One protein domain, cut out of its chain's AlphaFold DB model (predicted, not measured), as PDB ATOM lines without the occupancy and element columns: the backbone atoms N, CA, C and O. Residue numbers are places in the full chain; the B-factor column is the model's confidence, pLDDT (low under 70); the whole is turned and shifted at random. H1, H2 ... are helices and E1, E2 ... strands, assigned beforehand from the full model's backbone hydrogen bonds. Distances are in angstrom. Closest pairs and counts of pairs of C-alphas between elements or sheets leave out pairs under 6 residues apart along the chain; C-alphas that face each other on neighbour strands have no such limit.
ATOM      1  N   ILE A 194     146.575  81.165 106.119       88.00
ATOM      2  CA  ILE A 194     145.866  80.153 106.891       88.00
ATOM      3  C   ILE A 194     145.162  80.795 108.076       88.00
ATOM      4  O   ILE A 194     145.550  81.859 108.562       88.00
ATOM      5  N   SER A 195     144.118  80.131 108.555       88.75
ATOM      6  CA  SER A 195     143.498  80.458 109.831       88.75
ATOM      7  C   SER A 195     144.046  79.547 110.918       88.75
ATOM      8  O   SER A 195     144.205  78.351 110.699       88.75
ATOM      9  N   PHE A 196     144.319  80.118 112.085       87.56
ATOM     10  CA  PHE A 196     144.699  79.394 113.294       87.56
ATOM     11  C   PHE A 196     144.054  80.083 114.499       87.56
ATOM     12  O   PHE A 196     143.636  81.241 114.418       87.56
ATOM     13  N   LYS A 197     143.935  79.387 115.625       83.12
ATOM     14  CA  LYS A 197     143.455  79.970 116.875       83.12
ATOM     15  C   LYS A 197     144.637  80.356 117.745       83.12
ATOM     16  O   LYS A 197     145.487  79.521 118.036       83.12
ATOM     17  N   PHE A 198     144.647  81.598 118.210       78.12
ATOM     18  CA  PHE A 198     145.577  82.080 119.220       78.12
ATOM     19  C   PHE A 198     144.804  82.596 120.429       78.12
ATOM     20  O   PHE A 198     143.942  83.461 120.269       78.12
ATOM     21  N   ALA A 199     145.070  82.060 121.623       67.38
ATOM     22  CA  ALA A 199     144.341  82.402 122.851       67.38
ATOM     23  C   ALA A 199     142.806  82.383 122.645       67.38
ATOM     24  O   ALA A 199     142.094  83.326 122.989       67.38
ATOM     25  N   ASN A 200     142.314  81.314 122.008       67.06
ATOM     26  CA  ASN A 200     140.907  81.081 121.648       67.06
ATOM     27  C   ASN A 200     140.258  82.083 120.677       67.06
ATOM     28  O   ASN A 200     139.071  81.962 120.379       67.06
ATOM     29  N   SER A 201     141.030  83.010 120.114       73.50
ATOM     30  CA  SER A 201     140.581  83.904 119.048       73.50
ATOM     31  C   SER A 201     141.116  83.443 117.696       73.50
ATOM     32  O   SER A 201     142.229  82.930 117.597       73.50
ATOM     33  N   LEU A 202     140.307  83.580 116.646       83.31
ATOM     34  CA  LEU A 202     140.699  83.199 115.291       83.31
ATOM     35  C   LEU A 202     141.575  84.297 114.680       83.31
ATOM     36  O   LEU A 202     141.145  85.444 114.574       83.31
ATOM     37  N   TYR A 203     142.771  83.926 114.236       86.81
ATOM     38  CA  TYR A 203     143.695  84.804 113.531       86.81
ATOM     39  C   TYR A 203     144.102  84.212 112.193       86.81
ATOM     40  O   TYR A 203     143.888  83.037 111.896       86.81
ATOM     41  N   GLN A 204     144.696  85.074 111.380       91.81
ATOM     42  CA  GLN A 204     145.357  84.688 110.149       91.81
ATOM     43  C   GLN A 204     146.863  84.629 110.375       91.81
ATOM     44  O   GLN A 204     147.399  85.401 111.166       91.81
ATOM     45  N   ALA A 205     147.544  83.733 109.679       89.25
ATOM     46  CA  ALA A 205     148.996  83.698 109.609       89.25
ATOM     47  C   ALA A 205     149.425  83.326 108.193       89.25
ATOM     48  O   ALA A 205     148.654  82.738 107.434       89.25
ATOM     49  N   THR A 206     150.662  83.663 107.844       86.69
ATOM     50  CA  THR A 206     151.310  83.058 106.682       86.69
ATOM     51  C   THR A 206     151.641  81.613 107.042       86.69
ATOM     52  O   THR A 206     152.258  81.371 108.083       86.69
ATOM     53  N   GLU A 207     151.215  80.650 106.233       82.62
ATOM     54  CA  GLU A 207     151.512  79.240 106.474       82.62
ATOM     55  C   GLU A 207     153.023  79.018 106.553       82.62
ATOM     56  O   GLU A 207     153.791  79.576 105.770       82.62
ATOM     57  N   GLY A 208     153.466  78.255 107.552       74.56
ATOM     58  CA  GLY A 208     154.892  78.042 107.784       74.56
ATOM     59  C   GLY A 208     155.555  79.094 108.681       74.56
ATOM     60  O   GLY A 208     156.643  78.827 109.192       74.56
ATOM     61  N   SER A 209     154.918  80.248 108.929       80.56
ATOM     62  CA  SER A 209     155.476  81.275 109.822       80.56
ATOM     63  C   SER A 209     155.524  80.802 111.273       80.56
ATOM     64  O   SER A 209     154.647  80.087 111.754       80.56
ATOM     65  N   THR A 210     156.561  81.198 111.997       84.50
ATOM     66  CA  THR A 210     156.663  81.018 113.446       84.50
ATOM     67  C   THR A 210     155.755  82.002 114.179       84.50
ATOM     68  O   THR A 210     155.364  83.048 113.659       84.50
ATOM     69  N   LEU A 211     155.476  81.728 115.455       81.56
ATOM     70  CA  LEU A 211     154.679  82.636 116.284       81.56
ATOM     71  C   LEU A 211     155.342  84.014 116.476       81.56
ATOM     72  O   LEU A 211     154.650  85.015 116.656       81.56
ATOM     73  N   GLN A 212     156.677  84.079 116.407       80.06
ATOM     74  CA  GLN A 212     157.416  85.342 116.441       80.06
ATOM     75  C   GLN A 212     157.190  86.153 115.159       80.06
ATOM     76  O   GLN A 212     156.909  87.346 115.226       80.06
ATOM     77  N   GLU A 213     157.280  85.504 114.001       83.38
ATOM     78  CA  GLU A 213     157.037  86.151 112.710       83.38
ATOM     79  C   GLU A 213     155.578  86.595 112.583       83.38
ATOM     80  O   GLU A 213     155.321  87.708 112.133       83.38
ATOM     81  N   TRP A 214     154.622  85.788 113.058       88.31
ATOM     82  CA  TRP A 214     153.217  86.192 113.131       88.31
ATOM     83  C   TRP A 214     153.010  87.432 114.016       88.31
ATOM     84  O   TRP A 214     152.315  88.361 113.599       88.31
ATOM     85  N   ARG A 215     153.642  87.488 115.198       84.19
ATOM     86  CA  ARG A 215     153.577  88.639 116.119       84.19
ATOM     87  C   ARG A 215     154.026  89.937 115.452       84.19
ATOM     88  O   ARG A 215     153.398  90.971 115.663       84.19
ATOM     89  N   ASP A 216     155.109  89.862 114.685       83.00
ATOM     90  CA  ASP A 216     155.722  91.004 114.000       83.00
ATOM     91  C   ASP A 216     155.037  91.296 112.643       83.00
ATOM     92  O   ASP A 216     155.375  92.261 111.956       83.00
ATOM     93  N   SER A 217     154.050  90.480 112.256       84.50
ATOM     94  CA  SER A 217     153.291  90.623 111.016       84.50
ATOM     95  C   SER A 217     152.063  91.527 111.160       84.50
ATOM     96  O   SER A 217     151.540  91.777 112.247       84.50
ATOM     97  N   LYS A 218     151.501  91.918 110.010       84.56
ATOM     98  CA  LYS A 218     150.214  92.627 109.914       84.56
ATOM     99  C   LYS A 218     149.013  91.843 110.465       84.56
ATOM    100  O   LYS A 218     147.947  92.428 110.633       84.56
ATOM    101  N   PHE A 219     149.146  90.533 110.677       84.75
ATOM    102  CA  PHE A 219     148.042  89.690 111.130       84.75
ATOM    103  C   PHE A 219     147.870  89.680 112.659       84.75
ATOM    104  O   PHE A 219     146.832  89.230 113.146       84.75
ATOM    105  N   ASN A 220     148.824  90.239 113.414       82.06
ATOM    106  CA  ASN A 220     148.677  90.520 114.843       82.06
ATOM    107  C   ASN A 220     147.840  91.793 115.063       82.06
ATOM    108  O   ASN A 220     148.327  92.842 115.483       82.06
ATOM    109  N   THR A 221     146.551  91.709 114.748       73.19
ATOM    110  CA  THR A 221     145.628  92.855 114.770       73.19
ATOM    111  C   THR A 221     145.352  93.398 116.171       73.19
ATOM    112  O   THR A 221     144.996  94.566 116.311       73.19
ATOM    113  N   PHE A 222     145.526  92.572 117.204       62.34
ATOM    114  CA  PHE A 222     145.268  92.936 118.600       62.34
ATOM    115  C   PHE A 222     146.514  93.439 119.347       62.34
ATOM    116  O   PHE A 222     146.413  93.808 120.515       62.34
ATOM    117  N   GLY A 223     147.681  93.473 118.691       58.38
ATOM    118  CA  GLY A 223     148.915  93.999 119.278       58.38
ATOM    119  C   GLY A 223     149.464  93.150 120.423       58.38
ATOM    120  O   GLY A 223     150.050  93.690 121.361       58.38
ATOM    121  N   TYR A 224     149.281  91.826 120.371       63.56
ATOM    122  CA  TYR A 224     149.830  90.929 121.384       63.56
ATOM    123  C   TYR A 224     151.350  91.070 121.459       63.56
ATOM    124  O   TYR A 224     152.044  90.984 120.443       63.56
ATOM    125  N   TYR A 225     151.861  91.230 122.679       56.38
ATOM    126  CA  TYR A 225     153.287  91.237 122.973       56.38
ATOM    127  C   TYR A 225     153.616  90.085 123.919       56.38
ATOM    128  O   TYR A 225     153.128  90.028 125.046       56.38
ATOM    129  N   PHE A 226     154.445  89.154 123.456       62.00
ATOM    130  CA  PHE A 226     154.932  88.027 124.245       62.00
ATOM    131  C   PHE A 226     156.419  87.795 123.971       62.00
ATOM    132  O   PHE A 226     156.920  87.999 122.859       62.00
ATOM    133  N   THR A 227     157.136  87.384 125.019       49.28
ATOM    134  CA  THR A 227     158.594  87.184 125.023       49.28
ATOM    135  C   THR A 227     159.005  85.757 124.648       49.28
ATOM    136  O   THR A 227     160.174  85.516 124.348       49.28
ATOM    137  N   LYS A 228     158.061  84.806 124.635       51.88
ATOM    138  CA  LYS A 228     158.312  83.396 124.297       51.88
ATOM    139  C   LYS A 228     158.370  83.176 122.782       51.88
ATOM    140  O   LYS A 228     157.527  83.679 122.046       51.88
ATOM    141  N   LYS A 229     159.331  82.366 122.327       56.03
ATOM    142  CA  LYS A 229     159.427  81.896 120.938       56.03
ATOM    143  C   LYS A 229     158.765  80.527 120.820       56.03
ATOM    144  O   LYS A 229     159.182  79.596 121.503       56.03
ATOM    145  N   LEU A 230     157.759  80.401 119.958       60.34
ATOM    146  CA  LEU A 230     157.352  79.092 119.452       60.34
ATOM    147  C   LEU A 230     158.281  78.769 118.281       60.34
ATOM    148  O   LEU A 230     158.273  79.477 117.277       60.34
ATOM    149  N   SER A 231     159.124  77.752 118.440       57.03
ATOM    150  CA  SER A 231     160.167  77.414 117.461       57.03
ATOM    151  C   SER A 231     159.630  76.663 116.240       57.03
ATOM    152  O   SER A 231     160.346  76.530 115.250       57.03
ATOM    153  N   ARG A 232     158.402  76.129 116.321       75.38
ATOM    154  CA  ARG A 232     157.737  75.426 115.217       75.38
ATOM    155  C   ARG A 232     156.883  76.378 114.380       75.38
ATOM    156  O   ARG A 232     156.408  77.395 114.882       75.38
ATOM    157  N   ALA A 233     156.665  75.999 113.126       77.50
ATOM    158  CA  ALA A 233     155.758  76.681 112.212       77.50
ATOM    159  C   ALA A 233     154.288  76.566 112.657       77.50
ATOM    160  O   ALA A 233     153.875  75.523 113.177       77.50
ATOM    161  N   ILE A 234     153.518  77.629 112.412       80.38
ATOM    162  CA  ILE A 234     152.056  77.662 112.480       80.38
ATOM    163  C   ILE A 234     151.512  76.983 111.220       80.38
ATOM    164  O   ILE A 234     151.942  77.282 110.102       80.38
ATOM    165  N   VAL A 235     150.560  76.074 111.411       80.81
ATOM    166  CA  VAL A 235     149.873  75.348 110.332       80.81
ATOM    167  C   VAL A 235     148.379  75.662 110.333       80.81
ATOM    168  O   VAL A 235     147.856  76.286 111.259       80.81
ATOM    169  N   LYS A 236     147.676  75.288 109.264       83.44
ATOM    170  CA  LYS A 236     146.236  75.523 109.154       83.44
ATOM    171  C   LYS A 236     145.471  74.831 110.286       83.44
ATOM    172  O   LYS A 236     145.766  73.691 110.624       83.44
ATOM    173  N   ASP A 237     144.494  75.541 110.845       78.56
ATOM    174  CA  ASP A 237     143.638  75.114 111.956       78.56
ATOM    175  C   ASP A 237     144.385  74.828 113.275       78.56
ATOM    176  O   ASP A 237     143.812  74.269 114.211       78.56
ATOM    177  N   ASP A 238     145.645  75.268 113.383       76.31
ATOM    178  CA  ASP A 238     146.458  75.136 114.593       76.31
ATOM    179  C   ASP A 238     145.834  75.901 115.772       76.31
ATOM    180  O   ASP A 238     145.157  76.917 115.591       76.31
ATOM    181  N   ILE A 239     146.054  75.420 116.994       78.31
ATOM    182  CA  ILE A 239     145.507  76.016 118.220       78.31
ATOM    183  C   ILE A 239     146.667  76.299 119.170       78.31
ATOM    184  O   ILE A 239     147.283  75.389 119.712       78.31
ATOM    185  N   ILE A 240     146.952  77.580 119.387       70.88
ATOM    186  CA  ILE A 240     148.087  78.063 120.170       70.88
ATOM    187  C   ILE A 240     147.559  78.903 121.334       70.88
ATOM    188  O   ILE A 240     146.911  79.926 121.136       70.88
ATOM    189  N   ASN A 241     147.861  78.522 122.571       64.94
ATOM    190  CA  ASN A 241     147.419  79.261 123.757       64.94
ATOM    191  C   ASN A 241     148.587  80.023 124.403       64.94
ATOM    192  O   ASN A 241     149.691  79.489 124.530       64.94
TER     193      ASN A 241
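This is residues 194 to 241 of the 418 residues of an uncharacterized protein of Clostridium sp. CAG:533 (UniProt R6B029). With little regular structure, the domain is a small ball of mostly loop: a two-stranded hairpin, E1 and E2, forms one side, the short helix H1 follows it, and the long stretch of residues 216 to 241 winds round and returns to E1. The printed part has 48 residues, with E1, E2 and H1 in that order, a mixed class, and only 16 residues in named elements. The antiparallel sheet has order E1 - E2. The whole is compact, with a radius of gyration of the C-alphas of 9.3 A, spanning 22 by 21 by 19 A.

E2, residues 201 to 206, is 16.4 A long. E1, residues 194 to 198, is 12.5 A long and begins at C-alpha 194 (145.866, 80.153, 106.891). H1, residues 211 to 215, is 6.1 A long and ends at C-alpha 215 (153.577, 88.639, 116.119).

E1 and E2 form an antiparallel hairpin at 137 degrees, with N 194 and O 205 within hydrogen-bond range at 2.9 A. Residues 197 to 198 of E1 pair parallel with residues 239 to 240. The closest C-alphas of E2 and H1, those of Ala 205 and Trp 214, are 6.0 A apart. E1 and H1 are apart. In H1 every O i to N i+4 pair is within hydrogen-bond range.

The two C-alphas farthest apart, those of Thr 227 and Lys 236, are 23.2 A apart. The printed part has no cut, and both links are tight. Confidence is under 70 at residues 199 to 200, 222 to 231 and 241.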